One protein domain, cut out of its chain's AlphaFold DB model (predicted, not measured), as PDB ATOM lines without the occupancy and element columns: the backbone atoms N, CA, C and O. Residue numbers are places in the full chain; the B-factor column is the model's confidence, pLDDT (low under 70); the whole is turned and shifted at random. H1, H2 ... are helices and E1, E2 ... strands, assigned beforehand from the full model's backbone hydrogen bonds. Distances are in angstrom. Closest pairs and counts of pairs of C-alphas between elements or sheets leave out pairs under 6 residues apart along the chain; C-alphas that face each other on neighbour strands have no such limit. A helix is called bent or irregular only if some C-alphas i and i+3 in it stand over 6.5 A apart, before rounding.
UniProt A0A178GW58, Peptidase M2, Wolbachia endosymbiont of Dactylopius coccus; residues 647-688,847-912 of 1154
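What this domain is: This is residues 647 to 688 and 847 to 912 of the 1154 residues of the protein "Peptidase M2" of Wolbachia endosymbiont of Dactylopius coccus (UniProt A0A178GW58). Two sheets make a sandwich, only partly face to face and with crossed strands: a larger, strongly twisted sheet of E1 to E6 and a small one of E7, E8 and E9. The long E1 and E2 hairpin reaches toward one end of the longest axis, the E7 and E8 hairpin toward the other, and three short helices lie at the rims. The printed part has 108 residues, with H1, then E1 to E8, H2, H3 and E9 along the chain, and the class is mostly strand. The larger sheet is branched at E2; the smaller runs E7, E8, E9, and neighbours in both are antiparallel. The whole is compact, with a radius of gyration of the C-alphas of 14.0 A and spans of 46 by 31 by 25 A.

Where its parts are: In the larger sheet E1 is residues 653 to 662, 25.7 A long, and bends by 55 degrees at residue 659; E2 is 673 to 680, 22.5 A. E3 is 683 to 687, E4 847 to 850, E5 853 to 858, 16.9 A, and E6 866 to 869. In the other sheet E7 is 873 to 878, 17.0 A, E8 883 to 889, 19.6 A, and E9 908 to 911. H1 is 647 to 651, H2 896 to 899 and H3 902 to 905. C-alpha 647 is at (125.091, 87.444, 98.036), C-alpha 653 at (133.173, 81.154, 97.637) and C-alpha 911 at (143.313, 67.206, 95.187).

How they stand to each other: E1 lies on one side of E2, with N 656 and O 677 2.9 A apart; E3 and E4 lie on the other side, beside residues 677 to 680 and 673 to 676, with N 678 and O 686 2.8 A and N 674 and O 849 2.8 A apart. E1 E2 E3 and E4 E5 E6 are meanders, each strand the antiparallel neighbour of the one before; N 855 and O 848 are 2.8 A apart, N 854 and O 869 2.8 A. In the smaller sheet N 877 and O 885 are 2.8 A apart, N 884 and O 910 2.8 A. The facing parts of the two sheets are 9.6 A centre to centre, their strands at 81 degrees; the closest C-alphas of E1 and E7, Ile 654 and Val 874, are 6.3 A apart. H1 only grazes the larger sheet, with residues 648 to 651; H3 only grazes both sheets. H2 is at the larger sheet's level, at a height over the sheet of 0.3 A, only just settled, with 6 C-alphas fixing the local plane; its closest C-alpha pair with E6 is Asn 899 and Leu 867, 4.6 A. H2 is irregular, C-alphas 896 and 899 being 7.6 A apart. Every O i to N i+4 pair in H1 is within hydrogen-bond range; H2 and H3 are too short for one.

The domain as a whole: The C-alphas farthest apart, Asp 667 and Asn 881, are 47.0 A apart. Residues 689 to 846 are not printed, with 6.1 A between C-alphas 688 and 847 across the cut. Of the links printed whole none is long. Mean pLDDT of the printed part is 80.8; 20 residues are under 70, among them 896 to 906.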
ATOM      1  N   GLU A 647     124.888  88.049  99.365       85.81
ATOM      2  CA  GLU A 647     125.091  87.444  98.036       85.81
ATOM      3  C   GLU A 647     126.358  86.567  97.975       85.81
ATOM      4  O   GLU A 647     126.323  85.460  97.422       85.81
ATOM      5  N   GLN A 648     127.458  87.001  98.609       85.69
ATOM      6  CA  GLN A 648     128.665  86.178  98.775       85.69
ATOM      7  C   GLN A 648     128.392  84.946  99.650       85.69
ATOM      8  O   GLN A 648     128.878  83.864  99.325       85.69
ATOM      9  N   ARG A 649     127.585  85.071 100.713       85.12
ATOM     10  CA  ARG A 649     127.211  83.945 101.592       85.12
ATOM     11  C   ARG A 649     126.292  82.931 100.899       85.12
ATOM     12  O   ARG A 649     126.468  81.728 101.085       85.12
ATOM     13  N   GLU A 650     125.333  83.388 100.091       82.62
ATOM     14  CA  GLU A 650     124.396  82.507  99.377       82.62
ATOM     15  C   GLU A 650     124.994  81.847  98.123       82.62
ATOM     16  O   GLU A 650     124.595  80.732  97.781       82.62
ATOM     17  N   SER A 651     125.934  82.500  97.423       79.19
ATOM     18  CA  SER A 651     126.384  82.055  96.087       79.19
ATOM     19  C   SER A 651     127.899  82.071  95.837       79.19
ATOM     20  O   SER A 651     128.392  81.334  94.972       79.19
ATOM     21  N   GLY A 652     128.642  82.884  96.590       84.38
ATOM     22  CA  GLY A 652     130.086  83.044  96.455       84.38
ATOM     23  C   GLY A 652     130.891  81.888  97.049       84.38
ATOM     24  O   GLY A 652     130.350  80.945  97.628       84.38
ATOM     25  N   VAL A 653     132.212  81.978  96.896       88.75
ATOM     26  CA  VAL A 653     133.173  81.154  97.637       88.75
ATOM     27  C   VAL A 653     133.669  81.980  98.820       88.75
ATOM     28  O   VAL A 653     134.167  83.086  98.625       88.75
ATOM     29  N   ILE A 654     133.525  81.454 100.035       91.19
ATOM     30  CA  ILE A 654     133.894  82.141 101.282       91.19
ATOM     31  C   ILE A 654     134.665  81.208 102.218       91.19
ATOM     32  O   ILE A 654     134.582  79.984 102.083       91.19
ATOM     33  N   VAL A 655     135.390  81.770 103.186       91.31
ATOM     34  CA  VAL A 655     136.005  81.016 104.288       91.31
ATOM     35  C   VAL A 655     135.194  81.247 105.555       91.31
ATOM     36  O   VAL A 655     134.965  82.383 105.950       91.31
ATOM     37  N   GLU A 656     134.776  80.176 106.221       91.81
ATOM     38  CA  GLU A 656     134.065  80.253 107.497       91.81
ATOM     39  C   GLU A 656     134.762  79.447 108.594       91.81
ATOM     40  O   GLU A 656     135.460  78.457 108.345       91.81
ATOM     41  N   LYS A 657     134.499  79.868 109.833       92.38
ATOM     42  CA  LYS A 657     134.903  79.205 111.071       92.38
ATOM     43  C   LYS A 657     134.310  77.789 111.148       92.38
ATOM     44  O   LYS A 657     133.098  77.598 111.024       92.38
ATOM     45  N   GLY A 658     135.181  76.799 111.314       93.31
ATOM     46  CA  GLY A 658     134.868  75.373 111.388       93.31
ATOM     47  C   GLY A 658     134.919  74.821 112.812       93.31
ATOM     48  O   GLY A 658     134.436  75.440 113.760       93.31
ATOM     49  N   THR A 659     135.485  73.624 112.957       93.75
ATOM     50  CA  THR A 659     135.636  72.932 114.244       93.75
ATOM     51  C   THR A 659     136.628  73.657 115.166       93.75
ATOM     52  O   THR A 659     137.666  74.119 114.704       93.75
ATOM     53  N   LEU A 660     136.354  73.722 116.473       93.69
ATOM     54  CA  LEU A 660     137.342  74.123 117.489       93.69
ATOM     55  C   LEU A 660     138.510  73.118 117.505       93.69
ATOM     56  O   LEU A 660     138.271  71.908 117.526       93.69
ATOM     57  N   LEU A 661     139.751  73.612 117.469       92.12
ATOM     58  CA  LEU A 661     140.981  72.809 117.399       92.12
ATOM     59  C   LEU A 661     141.815  72.891 118.683       92.12
ATOM     60  O   LEU A 661     142.316  71.860 119.127       92.12
ATOM     61  N   ASP A 662     141.936  74.081 119.274       91.50
ATOM     62  CA  ASP A 662     142.594  74.314 120.564       91.50
ATOM     63  C   ASP A 662     141.804  75.354 121.369       91.50
ATOM     64  O   ASP A 662     141.633  76.489 120.927       91.50
ATOM     65  N   ASP A 663     141.326  74.943 122.539       90.50
ATOM     66  CA  ASP A 663     140.750  75.805 123.579       90.50
ATOM     67  C   ASP A 663     141.871  76.092 124.579       90.50
ATOM     68  O   ASP A 663     142.509  75.159 125.080       90.50
ATOM     69  N   LYS A 664     142.141  77.377 124.838       90.38
ATOM     70  CA  LYS A 664     143.281  77.815 125.661       90.38
ATOM     71  C   LYS A 664     143.050  77.636 127.162       90.38
ATOM     72  O   LYS A 664     144.000  77.763 127.938       90.38
ATOM     73  N   GLY A 665     141.833  77.313 127.594       88.06
ATOM     74  CA  GLY A 665     141.446  77.184 128.997       88.06
ATOM     75  C   GLY A 665     141.183  78.521 129.700       88.06
ATOM     76  O   GLY A 665     141.244  78.582 130.936       88.06
ATOM     77  N   THR A 666     140.945  79.582 128.926       87.25
ATOM     78  CA  THR A 666     140.665  80.952 129.375       87.25
ATOM     79  C   THR A 666     139.163  81.196 129.601       87.25
ATOM     80  O   THR A 666     138.314  80.378 129.255       87.25
ATOM     81  N   ASP A 667     138.810  82.335 130.205       82.62
ATOM     82  CA  ASP A 667     137.441  82.879 130.254       82.62
ATOM     83  C   ASP A 667     137.124  83.772 129.022       82.62
ATOM     84  O   ASP A 667     136.131  84.504 129.017       82.62
ATOM     85  N   ARG A 668     137.975  83.744 127.983       82.94
ATOM     86  CA  ARG A 668     137.826  84.479 126.710       82.94
ATOM     87  C   ARG A 668     137.725  83.489 125.532       82.94
ATOM     88  O   ARG A 668     137.747  82.288 125.758       82.94
ATOM     89  N   THR A 669     137.513  83.971 124.303       84.62
ATOM     90  CA  THR A 669     137.344  83.102 123.101       84.62
ATOM     91  C   THR A 669     137.978  83.682 121.825       84.62
ATOM     92  O   THR A 669     137.787  83.169 120.721       84.62
ATOM     93  N   ASP A 670     138.730  84.771 121.978       85.81
ATOM     94  CA  ASP A 670     139.573  85.419 120.974       85.81
ATOM     95  C   ASP A 670     140.890  84.654 120.739       85.81
ATOM     96  O   ASP A 670     141.368  84.622 119.606       85.81
ATOM     97  N   ASP A 671     141.403  83.939 121.748       87.62
ATOM     98  CA  ASP A 671     142.613  83.108 121.656       87.62
ATOM     99  C   ASP A 671     142.363  81.628 121.309       87.62
ATOM    100  O   ASP A 671     143.300  80.930 120.903       87.62
ATOM    101  N   ASP A 672     141.118  81.153 121.412       90.50
ATOM    102  CA  ASP A 672     140.673  79.856 120.884       90.50
ATOM    103  C   ASP A 672     141.005  79.721 119.385       90.50
ATOM    104  O   ASP A 672     140.644  80.584 118.575       90.50
ATOM    105  N   VAL A 673     141.581  78.585 118.982       92.62
ATOM    106  CA  VAL A 673     141.938  78.298 117.584       92.62
ATOM    107  C   VAL A 673     140.919  77.358 116.944       92.62
ATOM    108  O   VAL A 673     140.640  76.274 117.459       92.62
ATOM    109  N   TYR A 674     140.399  77.734 115.776       94.06
ATOM    110  CA  TYR A 674     139.400  76.977 115.019       94.06
ATOM    111  C   TYR A 674     139.872  76.678 113.591       94.06
ATOM    112  O   TYR A 674     140.610  77.440 112.969       94.06
ATOM    113  N   GLU A 675     139.393  75.570 113.042       94.88
ATOM    114  CA  GLU A 675     139.546  75.162 111.649       94.88
ATOM    115  C   GLU A 675     138.988  76.229 110.695       94.88
ATOM    116  O   GLU A 675     137.923  76.794 110.942       94.88
ATOM    117  N   ALA A 676     139.675  76.485 109.581       93.81
ATOM    118  CA  ALA A 676     139.150  77.315 108.503       93.81
ATOM    119  C   ALA A 676     138.590  76.433 107.374       93.81
ATOM    120  O   ALA A 676     139.257  75.510 106.894       93.81
ATOM    121  N   VAL A 677     137.353  76.707 106.953       93.19
ATOM    122  CA  VAL A 677     136.609  75.884 105.987       93.19
ATOM    123  C   VAL A 677     136.146  76.743 104.819       93.19
ATOM    124  O   VAL A 677     135.358  77.667 104.996       93.19
ATOM    125  N   VAL A 678     136.595  76.407 103.611       90.75
ATOM    126  CA  VAL A 678     136.137  77.036 102.368       90.75
ATOM    127  C   VAL A 678     134.796  76.431 101.963       90.75
ATOM    128  O   VAL A 678     134.676  75.205 101.840       90.75
ATOM    129  N   LYS A 679     133.793  77.278 101.731       90.06
ATOM    130  CA  LYS A 679     132.418  76.889 101.395       90.06
ATOM    131  C   LYS A 679     131.913  77.604 100.147       90.06
ATOM    132  O   LYS A 679     132.405  78.674  99.803       90.06
ATOM    133  N   GLN A 680     130.896  77.027  99.514       86.19
ATOM    134  CA  GLN A 680     130.085  77.686  98.488       86.19
ATOM    135  C   GLN A 680     128.629  77.231  98.610       86.19
ATOM    136  O   GLN A 680     128.364  76.031  98.663       86.19
ATOM    137  N   GLY A 681     127.681  78.172  98.691       78.31
ATOM    138  CA  GLY A 681     126.248  77.859  98.832       78.31
ATOM    139  C   GLY A 681     125.904  76.970 100.040       78.31
ATOM    140  O   GLY A 681     124.946  76.201  99.994       78.31
ATOM    141  N   GLY A 682     126.722  77.020 101.099       77.25
ATOM    142  CA  GLY A 682     126.619  76.154 102.279       77.25
ATOM    143  C   GLY A 682     127.268  74.764 102.155       77.25
ATOM    144  O   GLY A 682     127.339  74.057 103.159       77.25
ATOM    145  N   GLU A 683     127.777  74.359 100.985       84.81
ATOM    146  CA  GLU A 683     128.555  73.120 100.840       84.81
ATOM    147  C   GLU A 683     130.036  73.347 101.195       84.81
ATOM    148  O   GLU A 683     130.668  74.285 100.708       84.81
ATOM    149  N   ASN A 684     130.614  72.469 102.025       86.94
ATOM    150  CA  ASN A 684     132.040  72.504 102.371       86.94
ATOM    151  C   ASN A 684     132.891  72.017 101.183       86.94
ATOM    152  O   ASN A 684     132.923  70.820 100.893       86.94
ATOM    153  N   LEU A 685     133.624  72.928 100.536       84.94
ATOM    154  CA  LEU A 685     134.521  72.620  99.417       84.94
ATOM    155  C   LEU A 685     135.888  72.109  99.889       84.94
ATOM    156  O   LEU A 685     136.458  71.198  99.286       84.94
ATOM    157  N   HIS A 686     136.425  72.701 100.959       87.19
ATOM    158  CA  HIS A 686     137.706  72.323 101.550       87.19
ATOM    159  C   HIS A 686     137.740  72.677 103.041       87.19
ATOM    160  O   HIS A 686     137.177  73.685 103.446       87.19
ATOM    161  N   ALA A 687     138.431  71.874 103.848       88.75
ATOM    162  CA  ALA A 687     138.772  72.203 105.228       88.75
ATOM    163  C   ALA A 687     140.297  72.192 105.341       88.75
ATOM    164  O   ALA A 687     140.930  71.184 104.997       88.75
ATOM    165  N   PHE A 688     140.879  73.321 105.742       87.75
ATOM    166  CA  PHE A 688     142.325  73.481 105.762       87.75
ATOM    167  C   PHE A 688     142.952  72.681 106.905       87.75
ATOM    168  O   PHE A 688     142.495  72.711 108.047       87.75
ATOM    169  N   HIS A 847     146.207  77.811 108.310       90.75
ATOM    170  CA  HIS A 847     144.987  78.513 107.934       90.75
ATOM    171  C   HIS A 847     143.933  78.198 109.007       90.75
ATOM    172  O   HIS A 847     143.379  77.092 109.060       90.75
ATOM    173  N   ASN A 848     143.701  79.144 109.911       93.06
ATOM    174  CA  ASN A 848     142.820  78.966 111.065       93.06
ATOM    175  C   ASN A 848     142.064  80.261 111.381       93.06
ATOM    176  O   ASN A 848     142.360  81.310 110.822       93.06
ATOM    177  N   PHE A 849     141.064  80.177 112.252       92.75
ATOM    178  CA  PHE A 849     140.466  81.349 112.886       92.75
ATOM    179  C   PHE A 849     140.933  81.437 114.337       92.75
ATOM    180  O   PHE A 849     140.964  80.414 115.021       92.75
ATOM    181  N   LYS A 850     141.203  82.653 114.818       89.94
ATOM    182  CA  LYS A 850     141.278  82.978 116.251       89.94
ATOM    183  C   LYS A 850     140.198  84.018 116.541       89.94
ATOM    184  O   LYS A 850     140.098  85.009 115.815       89.94
ATOM    185  N   GLY A 851     139.305  83.757 117.493       86.94
ATOM    186  CA  GLY A 851     138.110  84.589 117.670       86.94
ATOM    187  C   GLY A 851     137.245  84.638 116.404       86.94
ATOM    188  O   GLY A 851     136.661  83.622 116.014       86.94
ATOM    189  N   GLN A 852     137.148  85.809 115.768       85.50
ATOM    190  CA  GLN A 852     136.491  86.002 114.464       85.50
ATOM    191  C   GLN A 852     137.476  86.169 113.293       85.50
ATOM    192  O   GLN A 852     137.054  86.143 112.140       85.50
ATOM    193  N   ILE A 853     138.771  86.324 113.571       90.00
ATOM    194  CA  ILE A 853     139.788  86.696 112.587       90.00
ATOM    195  C   ILE A 853     140.365  85.431 111.951       90.00
ATOM    196  O   ILE A 853     140.881  84.556 112.649       90.00
ATOM    197  N   PHE A 854     140.300  85.337 110.625       91.44
ATOM    198  CA  PHE A 854     141.032  84.349 109.843       91.44
ATOM    199  C   PHE A 854     142.509  84.739 109.752       91.44
ATOM    200  O   PHE A 854     142.820  85.859 109.354       91.44
ATOM    201  N   PHE A 855     143.402  83.798 110.052       89.44
ATOM    202  CA  PHE A 855     144.844  83.925 109.872       89.44
ATOM    203  C   PHE A 855     145.351  82.950 108.807       89.44
ATOM    204  O   PHE A 855     145.048  81.753 108.860       89.44
ATOM    205  N   SER A 856     146.196  83.440 107.894       88.06
ATOM    206  CA  SER A 856     146.925  82.615 106.923       88.06
ATOM    207  C   SER A 856     148.394  83.012 106.834       88.06
ATOM    208  O   SER A 856     148.702  84.184 106.630       88.06
ATOM    209  N   ALA A 857     149.305  82.045 106.943       84.00
ATOM    210  CA  ALA A 857     150.753  82.274 106.870       84.00
ATOM    211  C   ALA A 857     151.483  81.114 106.172       84.00
ATOM    212  O   ALA A 857     150.931  80.018 106.049       84.00
ATOM    213  N   ASP A 858     152.735  81.328 105.745       82.00
ATOM    214  CA  ASP A 858     153.632  80.254 105.289       82.00
ATOM    215  C   ASP A 858     155.088  80.495 105.714       82.00
ATOM    216  O   ASP A 858     155.856  81.236 105.090       82.00
ATOM    217  N   TYR A 859     155.494  79.796 106.772       79.62
ATOM    218  CA  TYR A 859     156.825  79.889 107.365       79.62
ATOM    219  C   TYR A 859     157.925  79.207 106.529       79.62
ATOM    220  O   TYR A 859     159.070  79.110 106.970       79.62
ATOM    221  N   ASN A 860     157.624  78.763 105.302       79.12
ATOM    222  CA  ASN A 860     158.637  78.468 104.287       79.12
ATOM    223  C   ASN A 860     159.102  79.726 103.513       79.12
ATOM    224  O   ASN A 860     160.027  79.636 102.694       79.12
ATOM    225  N   TYR A 861     158.492  80.895 103.747       74.38
ATOM    226  CA  TYR A 861     158.717  82.119 102.958       74.38
ATOM    227  C   TYR A 861     159.007  83.358 103.802       74.38
ATOM    228  O   TYR A 861     159.859  84.158 103.419       74.38
ATOM    229  N   SER A 862     158.293  83.528 104.913       70.88
ATOM    230  CA  SER A 862     158.522  84.587 105.896       70.88
ATOM    231  C   SER A 862     157.885  84.202 107.227       70.88
ATOM    232  O   SER A 862     156.908  83.461 107.248       70.88
ATOM    233  N   TYR A 863     158.422  84.720 108.330       67.12
ATOM    234  CA  TYR A 863     157.749  84.697 109.635       67.12
ATOM    235  C   TYR A 863     156.913  85.958 109.896       67.12
ATOM    236  O   TYR A 863     156.053  85.937 110.772       67.12
ATOM    237  N   ASN A 864     157.153  87.025 109.130       62.75
ATOM    238  CA  ASN A 864     156.586  88.355 109.355       62.75
ATOM    239  C   ASN A 864     155.424  88.664 108.392       62.75
ATOM    240  O   ASN A 864     154.740  89.664 108.574       62.75
ATOM    241  N   ASP A 865     155.210  87.820 107.376       71.44
ATOM    242  CA  ASP A 865     154.159  87.981 106.371       71.44
ATOM    243  C   ASP A 865     152.994  87.023 106.712       71.44
ATOM    244  O   ASP A 865     153.149  85.802 106.605       71.44
ATOM    245  N   PHE A 866     151.831  87.550 107.102       79.62
ATOM    246  CA  PHE A 866     150.600  86.773 107.305       79.62
ATOM    247  C   PHE A 866     149.363  87.634 107.033       79.62
ATOM    248  O   PHE A 866     149.345  88.803 107.385       79.62
ATOM    249  N   LEU A 867     148.310  87.039 106.479       83.88
ATOM    250  CA  LEU A 867     146.994  87.660 106.306       83.88
ATOM    251  C   LEU A 867     146.212  87.540 107.614       83.88
ATOM    252  O   LEU A 867     146.081  86.425 108.121       83.88
ATOM    253  N   ALA A 868     145.654  88.647 108.107       87.00
ATOM    254  CA  ALA A 868     144.562  88.660 109.077       87.00
ATOM    255  C   ALA A 868     143.318  89.290 108.431       87.00
ATOM    256  O   ALA A 868     143.408  90.375 107.863       87.00
ATOM    257  N   SER A 869     142.162  88.625 108.485       87.69
ATOM    258  CA  SER A 869     140.940  89.126 107.832       87.69
ATOM    259  C   SER A 869     139.660  88.607 108.481       87.69
ATOM    260  O   SER A 869     139.608  87.466 108.937       87.69
ATOM    261  N   VAL A 870     138.601  89.416 108.486       89.19
ATOM    262  CA  VAL A 870     137.246  89.005 108.901       89.19
ATOM    263  C   VAL A 870     136.414  88.478 107.723       89.19
ATOM    264  O   VAL A 870     135.419  87.784 107.931       89.19
ATOM    265  N   SER A 871     136.825  88.763 106.479       88.44
ATOM    266  CA  SER A 871     136.218  88.212 105.258       88.44
ATOM    267  C   SER A 871     137.257  88.002 104.135       88.44
ATOM    268  O   SER A 871     137.223  88.665 103.094       88.44
ATOM    269  N   PRO A 872     138.204  87.057 104.301       86.25
ATOM    270  CA  PRO A 872     139.265  86.823 103.319       86.25
ATOM    271  C   PRO A 872     138.669  86.455 101.954       86.25
ATOM    272  O   PRO A 872     137.887  85.503 101.844       86.25
ATOM    273  N   GLN A 873     139.022  87.188 100.899       81.56
ATOM    274  CA  GLN A 873     138.540  86.862  99.556       81.56
ATOM    275  C   GLN A 873     139.284  85.632  99.033       81.56
ATOM    276  O   GLN A 873     140.498  85.517  99.196       81.56
ATOM    277  N   VAL A 874     138.555  84.685  98.435       84.31
ATOM    278  CA  VAL A 874     139.110  83.401  97.983       84.31
ATOM    279  C   VAL A 874     138.698  83.089  96.555       84.31
ATOM    280  O   VAL A 874     137.517  82.965  96.237       84.31
ATOM    281  N   GLU A 875     139.704  82.840  95.720       81.19
ATOM    282  CA  GLU A 875     139.533  82.247  94.397       81.19
ATOM    283  C   GLU A 875     139.910  80.758  94.408       81.19
ATOM    284  O   GLU A 875     140.849  80.338  95.092       81.19
ATOM    285  N   ILE A 876     139.197  79.956  93.606       83.38
ATOM    286  CA  ILE A 876     139.495  78.536  93.376       83.38
ATOM    287  C   ILE A 876     139.645  78.284  91.873       83.38
ATOM    288  O   ILE A 876     138.668  78.269  91.124       83.38
ATOM    289  N   GLU A 877     140.870  78.003  91.441       83.56
ATOM    290  CA  GLU A 877     141.200  77.624  90.070       83.56
ATOM    291  C   GLU A 877     141.263  76.092  89.928       83.56
ATOM    292  O   GLU A 877     141.901  75.395  90.723       83.56
ATOM    293  N   ASN A 878     140.618  75.539  88.895       78.56
ATOM    294  CA  ASN A 878     140.696  74.110  88.578       78.56
ATOM    295  C   ASN A 878     141.911  73.839  87.675       78.56
ATOM    296  O   ASN A 878     141.860  74.092  86.474       78.56
ATOM    297  N   MET A 879     142.972  73.240  88.222       72.44
ATOM    298  CA  MET A 879     144.266  73.022  87.547       72.44
ATOM    299  C   MET A 879     144.265  71.856  86.534       72.44
ATOM    300  O   MET A 879     145.317  71.372  86.114       72.44
ATOM    301  N   GLY A 880     143.090  71.325  86.189       60.66
ATOM    302  CA  GLY A 880     142.957  70.004  85.572       60.66
ATOM    303  C   GLY A 880     143.349  68.866  86.529       60.66
ATOM    304  O   GLY A 880     143.534  69.065  87.726       60.66
ATOM    305  N   ASN A 881     143.425  67.636  86.006       62.34
ATOM    306  CA  ASN A 881     143.803  66.385  86.701       62.34
ATOM    307  C   ASN A 881     143.044  65.998  88.004       62.34
ATOM    308  O   ASN A 881     143.289  64.917  88.540       62.34
ATOM    309  N   GLY A 882     142.100  66.816  88.478       65.50
ATOM    310  CA  GLY A 882     141.448  66.680  89.787       65.50
ATOM    311  C   GLY A 882     142.105  67.508  90.900       65.50
ATOM    312  O   GLY A 882     141.738  67.342  92.063       65.50
ATOM    313  N   SER A 883     143.058  68.385  90.567       72.12
ATOM    314  CA  SER A 883     143.663  69.327  91.513       72.12
ATOM    315  C   SER A 883     143.032  70.718  91.413       72.12
ATOM    316  O   SER A 883     142.720  71.201  90.323       72.12
ATOM    317  N   LYS A 884     142.889  71.385  92.558       81.62
ATOM    318  CA  LYS A 884     142.441  72.777  92.683       81.62
ATOM    319  C   LYS A 884     143.537  73.615  93.328       81.62
ATOM    320  O   LYS A 884     144.187  73.155  94.262       81.62
ATOM    321  N   LYS A 885     143.711  74.841  92.850       84.75
ATOM    322  CA  LYS A 885     144.560  75.877  93.442       84.75
ATOM    323  C   LYS A 885     143.637  76.875  94.131       84.75
ATOM    324  O   LYS A 885     142.785  77.464  93.475       84.75
ATOM    325  N   ILE A 886     143.805  77.040  95.434       84.56
ATOM    326  CA  ILE A 886     143.138  78.071  96.228       84.56
ATOM    327  C   ILE A 886     144.145  79.208  96.427       84.56
ATOM    328  O   ILE A 886     145.322  78.943  96.687       84.56
ATOM    329  N   THR A 887     143.702  80.452  96.287       80.06
ATOM    330  CA  THR A 887     144.494  81.650  96.612       80.06
ATOM    331  C   THR A 887     143.623  82.663  97.325       80.06
ATOM    332  O   THR A 887     142.468  82.846  96.929       80.06
ATOM    333  N   PHE A 888     144.200  83.350  98.305       79.56
ATOM    334  CA  PHE A 888     143.617  84.570  98.850       79.56
ATOM    335  C   PHE A 888     143.860  85.746  97.889       79.56
ATOM    336  O   PHE A 888     144.756  85.686  97.044       79.56
ATOM    337  N   ASP A 889     143.031  86.778  97.983       69.75
ATOM    338  CA  ASP A 889     143.202  88.086  97.334       69.75
ATOM    339  C   ASP A 889     142.751  89.166  98.335       69.75
ATOM    340  O   ASP A 889     142.147  88.829  99.360       69.75
ATOM    341  N   GLN A 890     143.045  90.441  98.077       68.75
ATOM    342  CA  GLN A 890     142.728  91.508  99.034       68.75
ATOM    343  C   GLN A 890     141.209  91.709  99.192       68.75
ATOM    344  O   GLN A 890     140.462  91.742  98.210       68.75
ATOM    345  N   GLY A 891     140.754  91.847 100.439       69.62
ATOM    346  CA  GLY A 891     139.353  92.048 100.805       69.62
ATOM    347  C   GLY A 891     139.114  93.284 101.664       69.62
ATOM    348  O   GLY A 891     139.995  93.737 102.386       69.62
ATOM    349  N   SER A 892     137.870  93.771 101.664       73.25
ATOM    350  CA  SER A 892     137.404  94.794 102.614       73.25
ATOM    351  C   SER A 892     137.383  94.291 104.067       73.25
ATOM    352  O   SER A 892     137.229  95.074 104.994       73.25
ATOM    353  N   GLY A 893     137.523  92.981 104.290       78.25
ATOM    354  CA  GLY A 893     137.664  92.397 105.620       78.25
ATOM    355  C   GLY A 893     139.089  92.356 106.171       78.25
ATOM    356  O   GLY A 893     139.259  91.877 107.291       78.25
ATOM    357  N   ASP A 894     140.103  92.766 105.407       79.62
ATOM    358  CA  ASP A 894     141.508  92.583 105.781       79.62
ATOM    359  C   ASP A 894     141.940  93.598 106.853       79.62
ATOM    360  O   ASP A 894     141.704  94.799 106.735       79.62
ATOM    361  N   ILE A 895     142.571  93.110 107.923       78.06
ATOM    362  CA  ILE A 895     142.892  93.911 109.110       78.06
ATOM    363  C   ILE A 895     144.276  94.538 108.938       78.06
ATOM    364  O   ILE A 895     145.303  93.858 109.046       78.06
ATOM    365  N   GLY A 896     144.287  95.852 108.700       69.12
ATOM    366  CA  GLY A 896     145.496  96.659 108.535       69.12
ATOM    367  C   GLY A 896     146.419  96.161 107.419       69.12
ATOM    368  O   GLY A 896     146.016  95.447 106.502       69.12
ATOM    369  N   ASP A 897     147.705  96.486 107.530       61.06
ATOM    370  CA  ASP A 897     148.728  96.154 106.528       61.06
ATOM    371  C   ASP A 897     149.110  94.655 106.471       61.06
ATOM    372  O   ASP A 897     150.073  94.283 105.802       61.06
ATOM    373  N   THR A 898     148.371  93.762 107.138       64.81
ATOM    374  CA  THR A 898     148.724  92.333 107.233       64.81
ATOM    375  C   THR A 898     148.765  91.643 105.863       64.81
ATOM    376  O   THR A 898     149.725  90.934 105.556       64.81
ATOM    377  N   ASN A 899     147.812  91.929 104.967       57.16
ATOM    378  CA  ASN A 899     147.811  91.350 103.616       57.16
ATOM    379  C   ASN A 899     148.843  91.972 102.648       57.16
ATOM    380  O   ASN A 899     148.873  91.622 101.472       57.16
ATOM    381  N   ARG A 900     149.722  92.872 103.108       53.28
ATOM    382  CA  ARG A 900     150.798  93.457 102.293       53.28
ATOM    383  C   ARG A 900     152.047  92.553 102.280       53.28
ATOM    384  O   ARG A 900     153.154  93.015 102.563       53.28
ATOM    385  N   GLY A 901     151.909  91.257 101.972       53.88
ATOM    386  CA  GLY A 901     152.984  90.269 102.177       53.88
ATOM    387  C   GLY A 901     152.909  88.997 101.324       53.88
ATOM    388  O   GLY A 901     152.205  88.928 100.324       53.88
ATOM    389  N   TYR A 902     153.657  87.951 101.704       55.78
ATOM    390  CA  TYR A 902     153.707  86.677 100.967       55.78
ATOM    391  C   TYR A 902     152.326  86.031 100.685       55.78
ATOM    392  O   TYR A 902     152.205  85.234  99.751       55.78
ATOM    393  N   THR A 903     151.277  86.363 101.440       56.50
ATOM    394  CA  THR A 903     149.929  85.805 101.259       56.50
ATOM    395  C   THR A 903     149.320  86.053  99.879       56.50
ATOM    396  O   THR A 903     148.649  85.150  99.376       56.50
ATOM    397  N   ASP A 904     149.672  87.152  99.202       49.22
ATOM    398  CA  ASP A 904     149.384  87.408  97.774       49.22
ATOM    399  C   ASP A 904     149.770  86.234  96.845       49.22
ATOM    400  O   ASP A 904     149.143  85.970  95.815       49.22
ATOM    401  N   TYR A 905     150.839  85.514  97.198       54.50
ATOM    402  CA  TYR A 905     151.442  84.441  96.400       54.50
ATOM    403  C   TYR A 905     151.118  83.051  96.952       54.50
ATOM    404  O   TYR A 905     151.614  82.050  96.418       54.50
ATOM    405  N   GLN A 906     150.309  82.960  98.015       66.56
ATOM    406  CA  GLN A 906     150.030  81.705  98.703       66.56
ATOM    407  C   GLN A 906     149.061  80.837  97.892       66.56
ATOM    408  O   GLN A 906     147.840  80.972  97.937       66.56
ATOM    409  N   ARG A 907     149.644  79.910  97.127       76.12
ATOM    410  CA  ARG A 907     148.941  78.951  96.267       76.12
ATOM    411  C   ARG A 907     148.769  77.633  97.014       76.12
ATOM    412  O   ARG A 907     149.704  76.836  97.093       76.12
ATOM    413  N   ILE A 908     147.579  77.397  97.554       79.44
ATOM    414  CA  ILE A 908     147.254  76.167  98.281       79.44
ATOM    415  C   ILE A 908     146.704  75.157  97.280       79.44
ATOM    416  O   ILE A 908     145.577  75.278  96.794       79.44
ATOM    417  N   PHE A 909     147.506  74.150  96.949       81.81
ATOM    418  CA  PHE A 909     147.086  73.089  96.042       81.81
ATOM    419  C   PHE A 909     146.402  71.960  96.811       81.81
ATOM    420  O   PHE A 909     146.939  71.425  97.775       81.81
ATOM    421  N   THR A 910     145.220  71.566  96.355       79.81
ATOM    422  CA  THR A 910     144.417  70.473  96.914       79.81
ATOM    423  C   THR A 910     144.067  69.483  95.804       79.81
ATOM    424  O   THR A 910     144.069  69.848  94.630       79.81
ATOM    425  N   LYS A 911     143.764  68.226  96.148       74.00
ATOM    426  CA  LYS A 911     143.313  67.206  95.187       74.00
ATOM    427  C   LYS A 911     141.971  66.644  95.638       74.00
ATOM    428  O   LYS A 911     141.833  66.233  96.792       74.00
ATOM    429  N   GLU A 912     140.980  66.636  94.752       63.41
ATOM    430  CA  GLU A 912     139.666  66.084  95.075       63.41
ATOM    431  C   GLU A 912     139.770  64.584  95.370       63.41
ATOM    432  O   GLU A 912     140.410  63.818  94.641       63.41
TER     433      GLU A 912